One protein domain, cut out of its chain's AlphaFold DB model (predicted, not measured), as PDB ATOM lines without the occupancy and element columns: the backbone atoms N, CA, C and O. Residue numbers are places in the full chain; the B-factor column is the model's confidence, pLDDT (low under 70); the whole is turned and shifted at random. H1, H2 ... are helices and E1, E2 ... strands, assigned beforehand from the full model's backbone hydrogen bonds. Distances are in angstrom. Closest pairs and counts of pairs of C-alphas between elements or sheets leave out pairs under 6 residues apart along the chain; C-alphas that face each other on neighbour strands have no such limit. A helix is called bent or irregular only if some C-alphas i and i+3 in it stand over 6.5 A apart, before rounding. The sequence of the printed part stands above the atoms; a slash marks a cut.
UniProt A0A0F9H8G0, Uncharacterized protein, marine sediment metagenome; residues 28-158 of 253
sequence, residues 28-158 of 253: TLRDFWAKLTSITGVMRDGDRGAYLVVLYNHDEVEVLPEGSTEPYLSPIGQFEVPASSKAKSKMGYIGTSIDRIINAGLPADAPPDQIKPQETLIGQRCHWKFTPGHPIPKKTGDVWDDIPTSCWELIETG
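AT A GLANCE: This is residues 28 to 158 of the 253 residues of an uncharacterized protein of marine sediment metagenome (UniProt A0A0F9H8G0). One twisted sheet of five strands curls round a single helix, H1, which packs chiefly on edge strand E5. The bent strands E1 and E2 with short E3 make one part of the sheet, and the long hairpin of E4 and E5 makes the other; short H2 lies near one end of H1. The printed part has 131 residues with two named helices and five named strands, in the order E1 E2 E3 H1 H2 E4 E5. The sheet's order is E3 E2 E1 E4 E5, antiparallel throughout, and the class is mixed, helices and strands. The whole is compact, with a radius of gyration of the C-alphas of 15.9 A and spans of 47 by 41 by 28 A.

HOW THE PARTS SIT: E1, residues 31 to 44, and E2, residues 51 to 63, form a hairpin, with N 35 and O 59 within hydrogen-bond range at 2.9 A. E1 bends by 103 degrees at residue 34 and E2 by 93 degrees at residue 60. E3, residues 77 to 82, is an edge strand and forms a hairpin with E2, where N 54 and O 81 are 2.8 A apart. E1, E2 and E3 make a meander, each strand the antiparallel neighbour of the one before. H1, residues 90 to 102, is on the sheet, which curls round it. H2, residues 118 to 121, is on the same face, over none of the strands, at a height over the sheet of 4.4 A, only just above its level. H1 touches H2 with residues 98 to 102 alone; their closest C-alphas, of Ile 98 and Gln 118, are 7.2 A apart. E4, residues 125 to 140, is antiparallel to E1, with N 34 and O 126 at 3.0 A, and bends by 55 degrees at residue 132. E5, residues 143 to 157, is the other edge strand and forms a hairpin with E4, with N 131 and O 151 at 2.9 A. The closest C-alphas of H1 and E5, of Ile 94 and Glu 153, are 4.9 A apart. E3 and E5 are apart, but only just, at 8.5 A. In H1, 8 of 9 O i to N i+4 pairs are within hydrogen-bond range; H2 is too short for such a pair.

IN THESE COORDINATES: E1 begins at C-alpha 31, (16.682, -40.577, -9.103), and is 26.8 A long. E2 is 30.3 A, E3 17.1 A and H1 18.5 A long, and H1 begins at C-alpha 90, (28.190, -38.952, -20.956). H2 has four residues. E4 is 39.0 A long, and E5, 39.2 A, ends at C-alpha 157, (22.479, -52.920, -7.840).

THE WHOLE: The C-alphas farthest apart, of Leu 73 and Asp 142, are 47.4 A apart. The printed part has no cut. The links E2 to E3, residues 64 to 76, and H1 to H2, residues 103 to 117, are long. The mean pLDDT of the printed part is 88.6; residue 28 and residues 66 to 74 are under 70.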
ATOM      1  N   THR A  28      11.356 -35.383 -16.116       68.88
ATOM      2  CA  THR A  28      12.750 -35.747 -15.869       68.88
ATOM      3  C   THR A  28      12.825 -36.673 -14.661       68.88
ATOM      4  O   THR A  28      12.930 -36.186 -13.538       68.88
ATOM      5  N   LEU A  29      12.812 -37.988 -14.880       78.62
ATOM      6  CA  LEU A  29      13.376 -38.922 -13.906       78.62
ATOM      7  C   LEU A  29      14.808 -38.464 -13.599       78.62
ATOM      8  O   LEU A  29      15.579 -38.190 -14.521       78.62
ATOM      9  N   ARG A  30      15.161 -38.335 -12.317       86.69
ATOM     10  CA  ARG A  30      16.530 -37.980 -11.894       86.69
ATOM     11  C   ARG A  30      17.100 -38.910 -10.844       86.69
ATOM     12  O   ARG A  30      18.315 -38.941 -10.695       86.69
ATOM     13  N   ASP A  31      16.255 -39.631 -10.123       89.62
ATOM     14  CA  ASP A  31      16.682 -40.577  -9.103       89.62
ATOM     15  C   ASP A  31      15.612 -41.660  -8.958       89.62
ATOM     16  O   ASP A  31      14.461 -41.354  -8.630       89.62
ATOM     17  N   PHE A  32      15.945 -42.901  -9.302       90.44
ATOM     18  CA  PHE A  32      14.979 -43.995  -9.289       90.44
ATOM     19  C   PHE A  32      15.645 -45.362  -9.165       90.44
ATOM     20  O   PHE A  32      16.745 -45.600  -9.665       90.44
ATOM     21  N   TRP A  33      14.916 -46.288  -8.556       92.50
ATOM     22  CA  TRP A  33      15.172 -47.714  -8.679       92.50
ATOM     23  C   TRP A  33      14.357 -48.272  -9.828       92.50
ATOM     24  O   TRP A  33      13.190 -47.934  -9.977       92.50
ATOM     25  N   ALA A  34      14.939 -49.130 -10.650       93.31
ATOM     26  CA  ALA A  34      14.172 -49.866 -11.644       93.31
ATOM     27  C   ALA A  34      14.906 -51.124 -12.066       93.31
ATOM     28  O   ALA A  34      16.125 -51.219 -11.933       93.31
ATOM     29  N   LYS A  35      14.175 -52.084 -12.614       94.50
ATOM     30  CA  LYS A  35      14.784 -53.260 -13.211       94.50
ATOM     31  C   LYS A  35      15.141 -52.961 -14.662       94.50
ATOM     32  O   LYS A  35      14.343 -52.428 -15.429       94.50
ATOM     33  N   LEU A  36      16.394 -53.222 -15.028       95.50
ATOM     34  CA  LEU A  36      16.863 -53.013 -16.395       95.50
ATOM     35  C   LEU A  36      16.352 -54.162 -17.267       95.50
ATOM     36  O   LEU A  36      16.745 -55.309 -17.077       95.50
ATOM     37  N   THR A  37      15.489 -53.872 -18.234       95.31
ATOM     38  CA  THR A  37      14.885 -54.904 -19.096       95.31
ATOM     39  C   THR A  37      15.718 -55.182 -20.331       95.31
ATOM     40  O   THR A  37      15.823 -56.322 -20.774       95.31
ATOM     41  N   SER A  38      16.294 -54.134 -20.917       95.00
ATOM     42  CA  SER A  38      17.081 -54.244 -22.135       95.00
ATOM     43  C   SER A  38      17.993 -53.040 -22.320       95.00
ATOM     44  O   SER A  38      17.692 -51.923 -21.894       95.00
ATOM     45  N   ILE A  39      19.103 -53.295 -23.008       95.00
ATOM     46  CA  ILE A  39      19.987 -52.276 -23.562       95.00
ATOM     47  C   ILE A  39      19.874 -52.411 -25.076       95.00
ATOM     48  O   ILE A  39      20.232 -53.444 -25.639       95.00
ATOM     49  N   THR A  40      19.334 -51.396 -25.737       95.31
ATOM     50  CA  THR A  40      19.188 -51.371 -27.197       95.31
ATOM     51  C   THR A  40      19.935 -50.178 -27.779       95.31
ATOM     52  O   THR A  40      20.567 -49.403 -27.059       95.31
ATOM     53  N   GLY A  41      19.923 -50.033 -29.102       92.75
ATOM     54  CA  GLY A  41      20.574 -48.908 -29.747       92.75
ATOM     55  C   GLY A  41      19.918 -48.527 -31.059       92.75
ATOM     56  O   GLY A  41      19.374 -49.374 -31.765       92.75
ATOM     57  N   VAL A  42      19.986 -47.240 -31.382       93.31
ATOM     58  CA  VAL A  42      19.522 -46.694 -32.659       93.31
ATOM     59  C   VAL A  42      20.613 -45.825 -33.264       93.31
ATOM     60  O   VAL A  42      21.270 -45.052 -32.565       93.31
ATOM     61  N   MET A  43      20.811 -45.946 -34.573       94.81
ATOM     62  CA  MET A  43      21.641 -45.000 -35.310       94.81
ATOM     63  C   MET A  43      20.842 -43.716 -35.528       94.81
ATOM     64  O   MET A  43      19.684 -43.771 -35.941       94.81
ATOM     65  N   ARG A  44      21.451 -42.566 -35.242       89.75
ATOM     66  CA  ARG A  44      20.889 -41.242 -35.524       89.75
ATOM     67  C   ARG A  44      21.827 -40.459 -36.413       89.75
ATOM     68  O   ARG A  44      23.040 -40.519 -36.229       89.75
ATOM     69  N   ASP A  45      21.260 -39.680 -37.319       90.94
ATOM     70  CA  ASP A  45      22.027 -38.725 -38.104       90.94
ATOM     71  C   ASP A  45      22.352 -37.490 -37.260       90.94
ATOM     72  O   ASP A  45      21.537 -37.007 -36.469       90.94
ATOM     73  N   GLY A  46      23.572 -36.985 -37.405       84.62
ATOM     74  CA  GLY A  46      24.010 -35.733 -36.803       84.62
ATOM     75  C   GLY A  46      24.919 -34.962 -37.746       84.62
ATOM     76  O   GLY A  46      25.375 -35.486 -38.762       84.62
ATOM     77  N   ASP A  47      25.252 -33.727 -37.372       82.56
ATOM     78  CA  ASP A  47      26.046 -32.801 -38.199       82.56
ATOM     79  C   ASP A  47      27.431 -33.340 -38.603       82.56
ATOM     80  O   ASP A  47      28.075 -32.818 -39.509       82.56
ATOM     81  N   ARG A  48      27.926 -34.372 -37.909       83.50
ATOM     82  CA  ARG A  48      29.231 -35.009 -38.147       83.50
ATOM     83  C   ARG A  48      29.120 -36.445 -38.668       83.50
ATOM     84  O   ARG A  48      30.115 -37.165 -38.656       83.50
ATOM     85  N   GLY A  49      27.931 -36.848 -39.108       88.38
ATOM     86  CA  GLY A  49      27.616 -38.200 -39.555       88.38
ATOM     87  C   GLY A  49      26.749 -38.973 -38.563       88.38
ATOM     88  O   GLY A  49      26.397 -38.478 -37.488       88.38
ATOM     89  N   ALA A  50      26.399 -40.196 -38.956       90.06
ATOM     90  CA  ALA A  50      25.585 -41.082 -38.144       90.06
ATOM     91  C   ALA A  50      26.328 -41.511 -36.867       90.06
ATOM     92  O   ALA A  50      27.516 -41.837 -36.900       90.06
ATOM     93  N   TYR A  51      25.622 -41.538 -35.741       90.62
ATOM     94  CA  TYR A  51      26.146 -41.953 -34.443       90.62
ATOM     95  C   TYR A  51      25.166 -42.888 -33.734       90.62
ATOM     96  O   TYR A  51      23.952 -42.786 -33.895       90.62
ATOM     97  N   LEU A  52      25.705 -43.815 -32.941       93.25
ATOM     98  CA  LEU A  52      24.908 -44.734 -32.133       93.25
ATOM     99  C   LEU A  52      24.407 -44.017 -30.877       93.25
ATOM    100  O   LEU A  52      25.184 -43.382 -30.162       93.25
ATOM    101  N   VAL A  53      23.123 -44.161 -30.576       93.44
ATOM    102  CA  VAL A  53      22.534 -43.820 -29.281       93.44
ATOM    103  C   VAL A  53      22.149 -45.112 -28.590       93.44
ATOM    104  O   VAL A  53      21.434 -45.921 -29.173       93.44
ATOM    105  N   VAL A  54      22.636 -45.301 -27.366       94.56
ATOM    106  CA  VAL A  54      22.294 -46.435 -26.506       94.56
ATOM    107  C   VAL A  54      21.048 -46.076 -25.703       94.56
ATOM    108  O   VAL A  54      20.969 -44.981 -25.141       94.56
ATOM    109  N   LEU A  55      20.081 -46.987 -25.668       94.12
ATOM    110  CA  LEU A  55      18.827 -46.859 -24.936       94.12
ATOM    111  C   LEU A  55      18.830 -47.861 -23.786       94.12
ATOM    112  O   LEU A  55      18.971 -49.064 -24.012       94.12
ATOM    113  N   TYR A  56      18.642 -47.365 -22.567       94.75
ATOM    114  CA  TYR A  56      18.462 -48.193 -21.380       94.75
ATOM    115  C   TYR A  56      16.979 -48.195 -21.015       94.75
ATOM    116  O   TYR A  56      16.431 -47.147 -20.666       94.75
ATOM    117  N   ASN A  57      16.337 -49.358 -21.122       94.06
ATOM    118  CA  ASN A  57      14.900 -49.519 -20.905       94.06
ATOM    119  C   ASN A  57      14.640 -50.212 -19.569       94.06
ATOM    120  O   ASN A  57      15.261 -51.232 -19.264       94.06
ATOM    121  N   HIS A  58      13.685 -49.703 -18.802       94.12
ATOM    122  CA  HIS A  58      13.427 -50.151 -17.441       94.12
ATOM    123  C   HIS A  58      11.945 -50.389 -17.172       94.12
ATOM    124  O   HIS A  58      11.090 -49.612 -17.607       94.12
ATOM    125  N   ASP A  59      11.677 -51.436 -16.399       91.31
ATOM    126  CA  ASP A  59      10.390 -51.761 -15.798       91.31
ATOM    127  C   ASP A  59      10.475 -51.665 -14.266       91.31
ATOM    128  O   ASP A  59      11.532 -51.391 -13.690       91.31
ATOM    129  N   GLU A  60       9.329 -51.842 -13.603       89.19
ATOM    130  CA  GLU A  60       9.230 -51.837 -12.137       89.19
ATOM    131  C   GLU A  60       9.861 -50.586 -11.492       89.19
ATOM    132  O   GLU A  60      10.522 -50.672 -10.449       89.19
ATOM    133  N   VAL A  61       9.683 -49.431 -12.149       88.94
ATOM    134  CA  VAL A  61      10.303 -48.171 -11.744       88.94
ATOM    135  C   VAL A  61       9.688 -47.683 -10.437       88.94
ATOM    136  O   VAL A  61       8.477 -47.594 -10.262       88.94
ATOM    137  N   GLU A  62      10.560 -47.310  -9.525       87.56
ATOM    138  CA  GLU A  62      10.258 -46.740  -8.234       87.56
ATOM    139  C   GLU A  62      11.026 -45.430  -8.133       87.56
ATOM    140  O   GLU A  62      12.252 -45.395  -8.009       87.56
ATOM    141  N   VAL A  63      10.295 -44.332  -8.274       85.81
ATOM    142  CA  VAL A  63      10.894 -43.003  -8.312       85.81
ATOM    143  C   VAL A  63      11.126 -42.521  -6.892       85.81
ATOM    144  O   VAL A  63      10.207 -42.525  -6.072       85.81
ATOM    145  N   LEU A  64      12.358 -42.116  -6.594       82.56
ATOM    146  CA  LEU A  64      12.701 -41.685  -5.248       82.56
ATOM    147  C   LEU A  64      12.169 -40.263  -4.987       82.56
ATOM    148  O   LEU A  64      12.256 -39.412  -5.879       82.56
ATOM    149  N   PRO A  65      11.666 -39.969  -3.769       71.38
ATOM    150  CA  PRO A  65      11.051 -38.676  -3.435       71.38
ATOM    151  C   PRO A  65      11.961 -37.462  -3.655       71.38
ATOM    152  O   PRO A  65      11.485 -36.359  -3.898       71.38
ATOM    153  N   GLU A  66      13.278 -37.657  -3.572       68.00
ATOM    154  CA  GLU A  66      14.272 -36.602  -3.789       68.00
ATOM    155  C   GLU A  66      14.536 -36.318  -5.281       68.00
ATOM    156  O   GLU A  66      15.137 -35.299  -5.621       68.00
ATOM    157  N   GLY A  67      14.110 -37.215  -6.179       59.81
ATOM    158  CA  GLY A  67      14.475 -37.208  -7.596       59.81
ATOM    159  C   GLY A  67      13.370 -36.829  -8.574       59.81
ATOM    160  O   GLY A  67      13.683 -36.502  -9.720       59.81
ATOM    161  N   SER A  68      12.096 -36.870  -8.175       63.75
ATOM    162  CA  SER A  68      10.993 -36.430  -9.035       63.75
ATOM    163  C   SER A  68       9.804 -35.905  -8.241       63.75
ATOM    164  O   SER A  68       9.507 -36.374  -7.147       63.75
ATOM    165  N   THR A  69       9.127 -34.914  -8.812       58.16
ATOM    166  CA  THR A  69       8.070 -34.133  -8.161       58.16
ATOM    167  C   THR A  69       6.654 -34.623  -8.457       58.16
ATOM    168  O   THR A  69       5.716 -34.110  -7.853       58.16
ATOM    169  N   GLU A  70       6.466 -35.577  -9.373       58.41
ATOM    170  CA  GLU A  70       5.134 -35.973  -9.851       58.41
ATOM    171  C   GLU A  70       4.814 -37.450  -9.560       58.41
ATOM    172  O   GLU A  70       5.688 -38.306  -9.699       58.41
ATOM    173  N   PRO A  71       3.574 -37.780  -9.147       59.44
ATOM    174  CA  PRO A  71       3.166 -39.161  -8.923       59.44
ATOM    175  C   PRO A  71       2.992 -39.897 -10.256       59.44
ATOM    176  O   PRO A  71       2.215 -39.490 -11.119       59.44
ATOM    177  N   TYR A  72       3.676 -41.029 -10.395       63.84
ATOM    178  CA  TYR A  72       3.579 -41.892 -11.566       63.84
ATOM    179  C   TYR A  72       2.645 -43.066 -11.283       63.84
ATOM    180  O   TYR A  72       2.925 -43.881 -10.410       63.84
ATOM    181  N   LEU A  73       1.547 -43.171 -12.037       60.59
ATOM    182  CA  LEU A  73       0.599 -44.289 -11.919       60.59
ATOM    183  C   LEU A  73       1.224 -45.632 -12.331       60.59
ATOM    184  O   LEU A  73       1.012 -46.632 -11.653       60.59
ATOM    185  N   SER A  74       2.012 -45.629 -13.411       63.94
ATOM    186  CA  SER A  74       2.751 -46.791 -13.920       63.94
ATOM    187  C   SER A  74       4.051 -46.321 -14.585       63.94
ATOM    188  O   SER A  74       4.092 -46.181 -15.809       63.94
ATOM    189  N   PRO A  75       5.098 -45.983 -13.816       71.88
ATOM    190  CA  PRO A  75       6.328 -45.462 -14.396       71.88
ATOM    191  C   PRO A  75       7.065 -46.548 -15.191       71.88
ATOM    192  O   PRO A  75       7.367 -47.630 -14.688       71.88
ATOM    193  N   ILE A  76       7.389 -46.222 -16.440       80.94
ATOM    194  CA  ILE A  76       8.421 -46.896 -17.227       80.94
ATOM    195  C   ILE A  76       9.588 -45.932 -17.402       80.94
ATOM    196  O   ILE A  76       9.395 -44.721 -17.525       80.94
ATOM    197  N   GLY A  77      10.806 -46.462 -17.355       85.69
ATOM    198  CA  GLY A  77      12.018 -45.658 -17.312       85.69
ATOM    199  C   GLY A  77      12.817 -45.872 -18.578       85.69
ATOM    200  O   GLY A  77      13.284 -46.977 -18.833       85.69
ATOM    201  N   GLN A  78      13.022 -44.823 -19.363       89.06
ATOM    202  CA  GLN A  78      13.926 -44.879 -20.503       89.06
ATOM    203  C   GLN A  78      14.834 -43.663 -20.487       89.06
ATOM    204  O   GLN A  78      14.373 -42.529 -20.358       89.06
ATOM    205  N   PHE A  79      16.131 -43.896 -20.654       89.44
ATOM    206  CA  PHE A  79      17.062 -42.821 -20.949       89.44
ATOM    207  C   PHE A  79      18.009 -43.209 -22.077       89.44
ATOM    208  O   PHE A  79      18.294 -44.381 -22.331       89.44
ATOM    209  N   GLU A  80      18.480 -42.179 -22.769       91.62
ATOM    210  CA  GLU A  80      19.277 -42.302 -23.977       91.62
ATOM    211  C   GLU A  80      20.644 -41.659 -23.774       91.62
ATOM    212  O   GLU A  80      20.754 -40.531 -23.279       91.62
ATOM    213  N   VAL A  81      21.697 -42.354 -24.196       90.88
ATOM    214  CA  VAL A  81      23.070 -41.860 -24.104       90.88
ATOM    215  C   VAL A  81      23.768 -42.049 -25.451       90.88
ATOM    216  O   VAL A  81      23.874 -43.178 -25.929       90.88
ATOM    217  N   PRO A  82      24.269 -40.976 -26.092       91.50
ATOM    218  CA  PRO A  82      25.093 -41.111 -27.287       91.50
ATOM    219  C   PRO A  82      26.340 -41.940 -26.984       91.50
ATOM    220  O   PRO A  82      27.099 -41.602 -26.070       91.50
ATOM    221  N   ALA A  83      26.564 -43.001 -27.755       91.00
ATOM    222  CA  ALA A  83      27.726 -43.857 -27.609       91.00
ATOM    223  C   ALA A  83      29.010 -43.047 -27.825       91.00
ATOM    224  O   ALA A  83      29.126 -42.225 -28.738       91.00
ATOM    225  N   SER A  84      29.999 -43.277 -26.970       90.19
ATOM    226  CA  SER A  84      31.304 -42.637 -27.073       90.19
ATOM    227  C   SER A  84      32.359 -43.501 -26.402       90.19
ATOM    228  O   SER A  84      32.109 -44.074 -25.348       90.19
ATOM    229  N   SER A  85      33.554 -43.542 -26.987       88.25
ATOM    230  CA  SER A  85      34.743 -44.163 -26.392       88.25
ATOM    231  C   SER A  85      35.549 -43.201 -25.510       88.25
ATOM    232  O   SER A  85      36.582 -43.573 -24.960       88.25
ATOM    233  N   LYS A  86      35.124 -41.936 -25.389       90.38
ATOM    234  CA  LYS A  86      35.851 -40.910 -24.629       90.38
ATOM    235  C   LYS A  86      35.506 -40.995 -23.144       90.38
ATOM    236  O   LYS A  86      34.331 -40.911 -22.795       90.38
ATOM    237  N   ALA A  87      36.523 -41.025 -22.281       89.50
ATOM    238  CA  ALA A  87      36.342 -41.024 -20.825       89.50
ATOM    239  C   ALA A  87      35.548 -39.800 -20.329       89.50
ATOM    240  O   ALA A  87      34.571 -39.944 -19.602       89.50
ATOM    241  N   LYS A  88      35.896 -38.593 -20.799       92.38
ATOM    242  CA  LYS A  88      35.151 -37.357 -20.506       92.38
ATOM    243  C   LYS A  88      33.947 -37.176 -21.443       92.38
ATOM    244  O   LYS A  88      33.894 -36.248 -22.249       92.38
ATOM    245  N   SER A  89      33.001 -38.106 -21.399       93.38
ATOM    246  CA  SER A  89      31.734 -38.034 -22.135       93.38
ATOM    247  C   SER A  89      30.605 -38.625 -21.298       93.38
ATOM    248  O   SER A  89      30.871 -39.371 -20.360       93.38
ATOM    249  N   LYS A  90      29.342 -38.354 -21.653       91.69
ATOM    250  CA  LYS A  90      28.190 -38.952 -20.956       91.69
ATOM    251  C   LYS A  90      28.277 -40.485 -20.905       91.69
ATOM    252  O   LYS A  90      28.051 -41.056 -19.846       91.69
ATOM    253  N   MET A  91      28.673 -41.122 -22.015       93.38
ATOM    254  CA  MET A  91      28.887 -42.575 -22.080       93.38
ATOM    255  C   MET A  91      30.101 -43.036 -21.257       93.38
ATOM    256  O   MET A  91      30.089 -44.118 -20.681       93.38
ATOM    257  N   GLY A  92      31.148 -42.215 -21.173       93.06
ATOM    258  CA  GLY A  92      32.320 -42.517 -20.353       93.06
ATOM    259  C   GLY A  92      32.000 -42.519 -18.857       93.06
ATOM    260  O   GLY A  92      32.396 -43.448 -18.156       93.06
ATOM    261  N   TYR A  93      31.232 -41.536 -18.376       94.12
ATOM    262  CA  TYR A  93      30.819 -41.461 -16.969       94.12
ATOM    263  C   TYR A  93      29.876 -42.602 -16.582       94.12
ATOM    264  O   TYR A  93      30.150 -43.302 -15.607       94.12
ATOM    265  N   ILE A  94      28.836 -42.866 -17.385       95.00
ATOM    266  CA  ILE A  94      27.948 -44.011 -17.137       95.00
ATOM    267  C   ILE A  94      28.728 -45.333 -17.199       95.00
ATOM    268  O   ILE A  94      28.602 -46.150 -16.291       95.00
ATOM    269  N   GLY A  95      29.607 -45.512 -18.191       94.00
ATOM    270  CA  GLY A  95      30.448 -46.702 -18.319       94.00
ATOM    271  C   GLY A  95      31.361 -46.905 -17.110       94.00
ATOM    272  O   GLY A  95      31.429 -48.010 -16.591       94.00
ATOM    273  N   THR A  96      31.977 -45.833 -16.603       93.81
ATOM    274  CA  THR A  96      32.797 -45.873 -15.378       93.81
ATOM    275  C   THR A  96      31.969 -46.259 -14.152       93.81
ATOM    276  O   THR A  96      32.427 -47.041 -13.322       93.81
ATOM    277  N   SER A  97      30.751 -45.722 -14.021       95.25
ATOM    278  CA  SER A  97      29.864 -46.065 -12.902       95.25
ATOM    279  C   SER A  97      29.416 -47.529 -12.949       95.25
ATOM    280  O   SER A  97      29.457 -48.210 -11.931       95.25
ATOM    281  N   ILE A  98      29.089 -48.045 -14.138       95.38
ATOM    282  CA  ILE A  98      28.704 -49.444 -14.340       95.38
ATOM    283  C   ILE A  98      29.879 -50.377 -14.045       95.38
ATOM    284  O   ILE A  98      29.716 -51.343 -13.305       95.38
ATOM    285  N   ASP A  99      31.056 -50.078 -14.597       93.00
ATOM    286  CA  ASP A  99      32.265 -50.884 -14.424       93.00
ATOM    287  C   ASP A  99      32.638 -51.035 -12.943       93.00
ATOM    288  O   ASP A  99      32.858 -52.150 -12.469       93.00
ATOM    289  N   ARG A 100      32.556 -49.938 -12.176       93.56
ATOM    290  CA  ARG A 100      32.763 -49.942 -10.719       93.56
ATOM    291  C   ARG A 100      31.875 -50.955  -9.992       93.56
ATOM    292  O   ARG A 100      32.295 -51.478  -8.965       93.56
ATOM    293  N   ILE A 101      30.666 -51.204 -10.494       93.38
ATOM    294  CA  ILE A 101      29.695 -52.113  -9.880       93.38
ATOM    295  C   ILE A 101      29.897 -53.548 -10.369       93.38
ATOM    296  O   ILE A 101      30.087 -54.456  -9.561       93.38
ATOM    297  N   ILE A 102      29.877 -53.787 -11.683       93.94
ATOM    298  CA  ILE A 102      29.864 -55.161 -12.215       93.94
ATOM    299  C   ILE A 102      31.245 -55.829 -12.173       93.94
ATOM    300  O   ILE A 102      31.332 -57.051 -11.997       93.94
ATOM    301  N   ASN A 103      32.307 -55.025 -12.265       93.00
ATOM    302  CA  ASN A 103      33.707 -55.452 -12.256       93.00
ATOM    303  C   ASN A 103      34.418 -55.090 -10.945       93.00
ATOM    304  O   ASN A 103      35.647 -55.099 -10.875       93.00
ATOM    305  N   ALA A 104      33.653 -54.817  -9.882       91.19
ATOM    306  CA  ALA A 104      34.195 -54.598  -8.548       91.19
ATOM    307  C   ALA A 104      35.163 -55.729  -8.147       91.19
ATOM    308  O   ALA A 104      34.824 -56.912  -8.212       91.19
ATOM    309  N   GLY A 105      36.369 -55.354  -7.716       87.69
ATOM    310  CA  GLY A 105      37.417 -56.292  -7.298       87.69
ATOM    311  C   GLY A 105      38.331 -56.796  -8.421       87.69
ATOM    312  O   GLY A 105      39.313 -57.471  -8.118       87.69
ATOM    313  N   LEU A 106      38.064 -56.452  -9.686       89.31
ATOM    314  CA  LEU A 106      39.005 -56.676 -10.783       89.31
ATOM    315  C   LEU A 106      40.018 -55.520 -10.874       89.31
ATOM    316  O   LEU A 106      39.669 -54.369 -10.595       89.31
ATOM    317  N   PRO A 107      41.282 -55.795 -11.242       88.00
ATOM    318  CA  PRO A 107      42.252 -54.742 -11.503       88.00
ATOM    319  C   PRO A 107      41.918 -54.000 -12.809       88.00
ATOM    320  O   PRO A 107      41.273 -54.544 -13.702       88.00
ATOM    321  N   ALA A 108      42.371 -52.749 -12.937       84.44
ATOM    322  CA  ALA A 108      42.063 -51.902 -14.097       84.44
ATOM    323  C   ALA A 108      42.626 -52.437 -15.432       84.44
ATOM    324  O   ALA A 108      42.175 -52.030 -16.500       84.44
ATOM    325  N   ASP A 109      43.616 -53.328 -15.372       88.12
ATOM    326  CA  ASP A 109      44.247 -54.013 -16.500       88.12
ATOM    327  C   ASP A 109      43.783 -55.473 -16.646       88.12
ATOM    328  O   ASP A 109      44.444 -56.267 -17.321       88.12
ATOM    329  N   ALA A 110      42.654 -55.838 -16.023       88.19
ATOM    330  CA  ALA A 110      42.085 -57.174 -16.129       88.19
ATOM    331  C   ALA A 110      41.932 -57.602 -17.605       88.19
ATOM    332  O   ALA A 110      41.463 -56.814 -18.436       88.19
ATOM    333  N   PRO A 111      42.298 -58.851 -17.946       89.19
ATOM    334  CA  PRO A 111      42.090 -59.398 -19.279       89.19
ATOM    335  C   PRO A 111      40.623 -59.270 -19.740       89.19
ATOM    336  O   PRO A 111      39.719 -59.496 -18.931       89.19
ATOM    337  N   PRO A 112      40.347 -58.944 -21.021       86.31
ATOM    338  CA  PRO A 112      38.981 -58.720 -21.510       86.31
ATOM    339  C   PRO A 112      38.007 -59.886 -21.302       86.31
ATOM    340  O   PRO A 112      36.807 -59.664 -21.202       86.31
ATOM    341  N   ASP A 113      38.506 -61.119 -21.227       90.81
ATOM    342  CA  ASP A 113      37.734 -62.335 -20.953       90.81
ATOM    343  C   ASP A 113      37.268 -62.453 -19.491       90.81
ATOM    344  O   ASP A 113      36.360 -63.229 -19.197       90.81
ATOM    345  N   GLN A 114      37.855 -61.674 -18.579       87.56
ATOM    346  CA  GLN A 114      37.458 -61.605 -17.168       87.56
ATOM    347  C   GLN A 114      36.486 -60.454 -16.880       87.56
ATOM    348  O   GLN A 114      35.814 -60.462 -15.847       87.56
ATOM    349  N   ILE A 115      36.403 -59.469 -17.779       90.94
ATOM    350  CA  ILE A 115      35.546 -58.291 -17.636       90.94
ATOM    351  C   ILE A 115      34.097 -58.691 -17.920       90.94
ATOM    352  O   ILE A 115      33.763 -59.196 -18.993       90.94
ATOM    353  N   LYS A 116      33.205 -58.425 -16.966       92.31
ATOM    354  CA  LYS A 116      31.773 -58.637 -17.156       92.31
ATOM    355  C   LYS A 116      31.210 -57.565 -18.091       92.31
ATOM    356  O   LYS A 116      31.448 -56.375 -17.870       92.31
ATOM    357  N   PRO A 117      30.430 -57.955 -19.109       92.75
ATOM    358  CA  PRO A 117      29.791 -57.002 -20.005       92.75
ATOM    359  C   PRO A 117      28.559 -56.351 -19.351       92.75
ATOM    360  O   PRO A 117      27.962 -56.900 -18.421       92.75
ATOM    361  N   GLN A 118      28.137 -55.180 -19.849       92.19
ATOM    362  CA  GLN A 118      27.008 -54.417 -19.277       92.19
ATOM    363  C   GLN A 118      25.672 -55.177 -19.308       92.19
ATOM    364  O   GLN A 118      24.807 -54.946 -18.471       92.19
ATOM    365  N   GLU A 119      25.514 -56.115 -20.241       91.25
ATOM    366  CA  GLU A 119      24.365 -57.025 -20.347       91.25
ATOM    367  C   GLU A 119      24.156 -57.881 -19.085       91.25
ATOM    368  O   GLU A 119      23.042 -58.331 -18.836       91.25
ATOM    369  N   THR A 120      25.165 -58.020 -18.216       92.81
ATOM    370  CA  THR A 120      24.998 -58.655 -16.894       92.81
ATOM    371  C   THR A 120      24.048 -57.906 -15.957       92.81
ATOM    372  O   THR A 120      23.530 -58.511 -15.017       92.81
ATOM    373  N   LEU A 121      23.788 -56.618 -16.211       94.25
ATOM    374  CA  LEU A 121      22.799 -55.821 -15.484       94.25
ATOM    375  C   LEU A 121      21.359 -56.119 -15.918       94.25
ATOM    376  O   LEU A 121      20.426 -55.740 -15.212       94.25
ATOM    377  N   ILE A 122      21.144 -56.766 -17.068       95.06
ATOM    378  CA  ILE A 122      19.793 -57.061 -17.557       95.06
ATOM    379  C   ILE A 122      19.102 -58.026 -16.586       95.06
ATOM    380  O   ILE A 122      19.651 -59.053 -16.191       95.06
ATOM    381  N   GLY A 123      17.884 -57.672 -16.188       93.12
ATOM    382  CA  GLY A 123      17.095 -58.361 -15.175       93.12
ATOM    383  C   GLY A 123      17.448 -57.981 -13.735       93.12
ATOM    384  O   GLY A 123      16.719 -58.381 -12.828       93.12
ATOM    385  N   GLN A 124      18.511 -57.202 -13.506       94.06
ATOM    386  CA  GLN A 124      18.841 -56.687 -12.179       94.06
ATOM    387  C   GLN A 124      18.072 -55.401 -11.886       94.06
ATOM    388  O   GLN A 124      17.799 -54.593 -12.777       94.06
ATOM    389  N   ARG A 125      17.751 -55.210 -10.606       93.75
ATOM    390  CA  ARG A 125      17.221 -53.954 -10.087       93.75
ATOM    391  C   ARG A 125      18.398 -53.021  -9.786       93.75
ATOM    392  O   ARG A 125      19.346 -53.398  -9.097       93.75
ATOM    393  N   CYS A 126      18.345 -51.840 -10.379       95.12
ATOM    394  CA  CYS A 126      19.429 -50.878 -10.494       95.12
ATOM    395  C   CYS A 126      18.980 -49.530  -9.936       95.12
ATOM    396  O   CYS A 126      17.871 -49.074 -10.229       95.12
ATOM    397  N   HIS A 127      19.860 -48.882  -9.180       94.62
ATOM    398  CA  HIS A 127      19.662 -47.517  -8.715       94.62
ATOM    399  C   HIS A 127      20.320 -46.535  -9.680       94.62
ATOM    400  O   HIS A 127      21.548 -46.455  -9.768       94.62
ATOM    401  N   TRP A 128      19.500 -45.785 -10.411       94.19
ATOM    402  CA  TRP A 128      19.951 -44.815 -11.400       94.19
ATOM    403  C   TRP A 128      19.776 -43.397 -10.891       94.19
ATOM    404  O   TRP A 128      18.688 -43.005 -10.463       94.19
ATOM    405  N   LYS A 129      20.834 -42.598 -11.026       92.75
ATOM    406  CA  LYS A 129      20.821 -41.193 -10.626       92.75
ATOM    407  C   LYS A 129      21.413 -40.297 -11.702       92.75
ATOM    408  O   LYS A 129      22.430 -40.614 -12.317       92.75
ATOM    409  N   PHE A 130      20.779 -39.152 -11.909       91.12
ATOM    410  CA  PHE A 130      21.227 -38.109 -12.816       91.12
ATOM    411  C   PHE A 130      22.019 -37.060 -12.034       91.12
ATOM    412  O   PHE A 130      21.469 -36.103 -11.483       91.12
ATOM    413  N   THR A 131      23.328 -37.265 -11.948       89.88
ATOM    414  CA  THR A 131      24.231 -36.494 -11.093       89.88
ATOM    415  C   THR A 131      24.794 -35.277 -11.840       89.88
ATOM    416  O   THR A 131      25.191 -35.383 -13.005       89.88
ATOM    417  N   PRO A 132      24.804 -34.076 -11.230       91.44
ATOM    418  CA  PRO A 132      25.398 -32.882 -11.825       91.44
ATOM    419  C   PRO A 132      26.914 -32.807 -11.591       91.44
ATOM    420  O   PRO A 132      27.441 -33.416 -10.665       91.44
ATOM    421  N   GLY A 133      27.603 -31.975 -12.378       89.69
ATOM    422  CA  GLY A 133      28.980 -31.559 -12.083       89.69
ATOM    423  C   GLY A 133      30.085 -32.306 -12.833       89.69
ATOM    424  O   GLY A 133      31.257 -32.036 -12.588       89.69
ATOM    425  N   HIS A 134      29.750 -33.191 -13.773       89.88
ATOM    426  CA  HIS A 134      30.749 -33.915 -14.561       89.88
ATOM    427  C   HIS A 134      31.387 -33.001 -15.621       89.88
ATOM    428  O   HIS A 134      30.656 -32.430 -16.435       89.88
ATOM    429  N   PRO A 135      32.723 -32.840 -15.649       92.56
ATOM    430  CA  PRO A 135      33.390 -31.968 -16.613       92.56
ATOM    431  C   PRO A 135      33.414 -32.602 -18.010       92.56
ATOM    432  O   PRO A 135      34.166 -33.543 -18.271       92.56
ATOM    433  N   ILE A 136      32.610 -32.070 -18.935       91.38
ATOM    434  CA  ILE A 136      32.604 -32.512 -20.335       91.38
ATOM    435  C   ILE A 136      33.251 -31.434 -21.217       91.38
ATOM    436  O   ILE A 136      32.736 -30.312 -21.261       91.38
ATOM    437  N   PRO A 137      34.319 -31.765 -21.970       91.94
ATOM    438  CA  PRO A 137      34.938 -30.848 -22.912       91.94
ATOM    439  C   PRO A 137      33.940 -30.432 -23.990       91.94
ATOM    440  O   PRO A 137      33.469 -31.261 -24.780       91.94
ATOM    441  N   LYS A 138      33.647 -29.137 -24.066       89.19
ATOM    442  CA  LYS A 138      32.832 -28.550 -25.128       89.19
ATOM    443  C   LYS A 138      33.631 -27.455 -25.816       89.19
ATOM    444  O   LYS A 138      34.256 -26.618 -25.172       89.19
ATOM    445  N   LYS A 139      33.593 -27.463 -27.147       88.69
ATOM    446  CA  LYS A 139      34.170 -26.392 -27.953       88.69
ATOM    447  C   LYS A 139      33.175 -25.226 -28.007       88.69
ATOM    448  O   LYS A 139      32.056 -25.416 -28.488       88.69
ATOM    449  N   THR A 140      33.585 -24.052 -27.535       84.69
ATOM    450  CA  THR A 140      32.822 -22.797 -27.622       84.69
ATOM    451  C   THR A 140      33.664 -21.784 -28.394       84.69
ATOM    452  O   THR A 140      34.697 -21.329 -27.910       84.69
ATOM    453  N   GLY A 141      33.274 -21.467 -29.633       86.38
ATOM    454  CA  GLY A 141      34.170 -20.753 -30.550       86.38
ATOM    455  C   GLY A 141      35.399 -21.611 -30.853       86.38
ATOM    456  O   GLY A 141      35.228 -22.758 -31.251       86.38
ATOM    457  N   ASP A 142      36.610 -21.099 -30.620       91.06
ATOM    458  CA  ASP A 142      37.872 -21.844 -30.787       91.06
ATOM    459  C   ASP A 142      38.502 -22.361 -29.486       91.06
ATOM    460  O   ASP A 142      39.558 -22.992 -29.521       91.06
ATOM    461  N   VAL A 143      37.830 -22.168 -28.352       91.62
ATOM    462  CA  VAL A 143      38.312 -22.599 -27.035       91.62
ATOM    463  C   VAL A 143      37.646 -23.914 -26.632       91.62
ATOM    464  O   VAL A 143      36.456 -24.130 -26.878       91.62
ATOM    465  N   TRP A 144      38.434 -24.810 -26.038       90.00
ATOM    466  CA  TRP A 144      37.947 -26.020 -25.385       90.00
ATOM    467  C   TRP A 144      37.887 -25.782 -23.884       90.00
ATOM    468  O   TRP A 144      38.933 -25.609 -23.265       90.00
ATOM    469  N   ASP A 145      36.684 -25.841 -23.321       93.06
ATOM    470  CA  ASP A 145      36.466 -25.717 -21.882       93.06
ATOM    471  C   ASP A 145      35.738 -26.949 -21.339       93.06
ATOM    472  O   ASP A 145      34.906 -27.559 -22.021       93.06
ATOM    473  N   ASP A 146      36.045 -27.305 -20.093       92.81
ATOM    474  CA  ASP A 146      35.323 -28.332 -19.346       92.81
ATOM    475  C   ASP A 146      34.050 -27.704 -18.761       92.81
ATOM    476  O   ASP A 146      34.101 -26.906 -17.824       92.81
ATOM    477  N   ILE A 147      32.890 -28.058 -19.319       91.62
ATOM    478  CA  ILE A 147      31.596 -27.544 -18.861       91.62
ATOM    479  C   ILE A 147      30.958 -28.560 -17.906       91.62
ATOM    480  O   ILE A 147      30.731 -29.708 -18.317       91.62
ATOM    481  N   PRO A 148      30.609 -28.159 -16.666       90.44
ATOM    482  CA  PRO A 148      29.856 -29.003 -15.748       90.44
ATOM    483  C   PRO A 148      28.535 -29.438 -16.384       90.44
ATOM    484  O   PRO A 148      27.677 -28.618 -16.707       90.44
ATOM    485  N   THR A 149      28.382 -30.742 -16.582       87.81
ATOM    486  CA  THR A 149      27.224 -31.351 -17.235       87.81
ATOM    487  C   THR A 149      26.662 -32.451 -16.345       87.81
ATOM    488  O   THR A 149      27.394 -33.089 -15.592       87.81
ATOM    489  N   SER A 150      25.351 -32.672 -16.409       89.62
ATOM    490  CA  SER A 150      24.719 -33.784 -15.701       89.62
ATOM    491  C   SER A 150      24.782 -35.072 -16.524       89.62
ATOM    492  O   SER A 150      24.537 -35.052 -17.739       89.62
ATOM    493  N   CYS A 151      25.096 -36.182 -15.861       90.94
ATOM    494  CA  CYS A 151      25.234 -37.507 -16.462       90.94
ATOM    495  C   CYS A 151      24.411 -38.533 -15.681       90.94
ATOM    496  O   CYS A 151      24.169 -38.363 -14.491       90.94
ATOM    497  N   TRP A 152      23.986 -39.597 -16.362       93.69
ATOM    498  CA  TRP A 152      23.438 -40.773 -15.695       93.69
ATOM    499  C   TRP A 152      24.573 -41.606 -15.112       93.69
ATOM    500  O   TRP A 152      25.567 -41.856 -15.795       93.69
ATOM    501  N   GLU A 153      24.400 -42.048 -13.874       94.75
ATOM    502  CA  GLU A 153      25.288 -42.981 -13.194       94.75
ATOM    503  C   GLU A 153      24.467 -44.114 -12.576       94.75
ATOM    504  O   GLU A 153      23.364 -43.895 -12.063       94.75
ATOM    505  N   LEU A 154      25.027 -45.322 -12.629       95.75
ATOM    506  CA  LEU A 154      24.571 -46.443 -11.823       95.75
ATOM    507  C   LEU A 154      25.211 -46.311 -10.440       95.75
ATOM    508  O   LEU A 154      26.437 -46.322 -10.321       95.75
ATOM    509  N   ILE A 155      24.385 -46.152  -9.411       95.38
ATOM    510  CA  ILE A 155      24.853 -45.973  -8.035       95.38
ATOM    511  C   ILE A 155      25.104 -47.330  -7.383       95.38
ATOM    512  O   ILE A 155      26.164 -47.540  -6.798       95.38
ATOM    513  N   GLU A 156      24.150 -48.249  -7.522       94.12
ATOM    514  CA  GLU A 156      24.209 -49.597  -6.961       94.12
ATOM    515  C   GLU A 156      23.229 -50.554  -7.660       94.12
ATOM    516  O   GLU A 156      22.356 -50.138  -8.429       94.12
ATOM    517  N   THR A 157      23.392 -51.854  -7.402       92.75
ATOM    518  CA  THR A 157      22.479 -52.920  -7.840       92.75
ATOM    519  C   THR A 157      22.019 -53.747  -6.645       92.75
ATOM    520  O   THR A 157      22.755 -53.917  -5.673       92.75
ATOM    521  N   GLY A 158      20.798 -54.281  -6.710       85.19
ATOM    522  CA  GLY A 158      20.222 -55.107  -5.649       85.19
ATOM    523  C   GLY A 158      18.774 -54.755  -5.331       85.19
ATOM    524  O   GLY A 158      18.086 -54.091  -6.105       85.19
TER     525      GLY A 158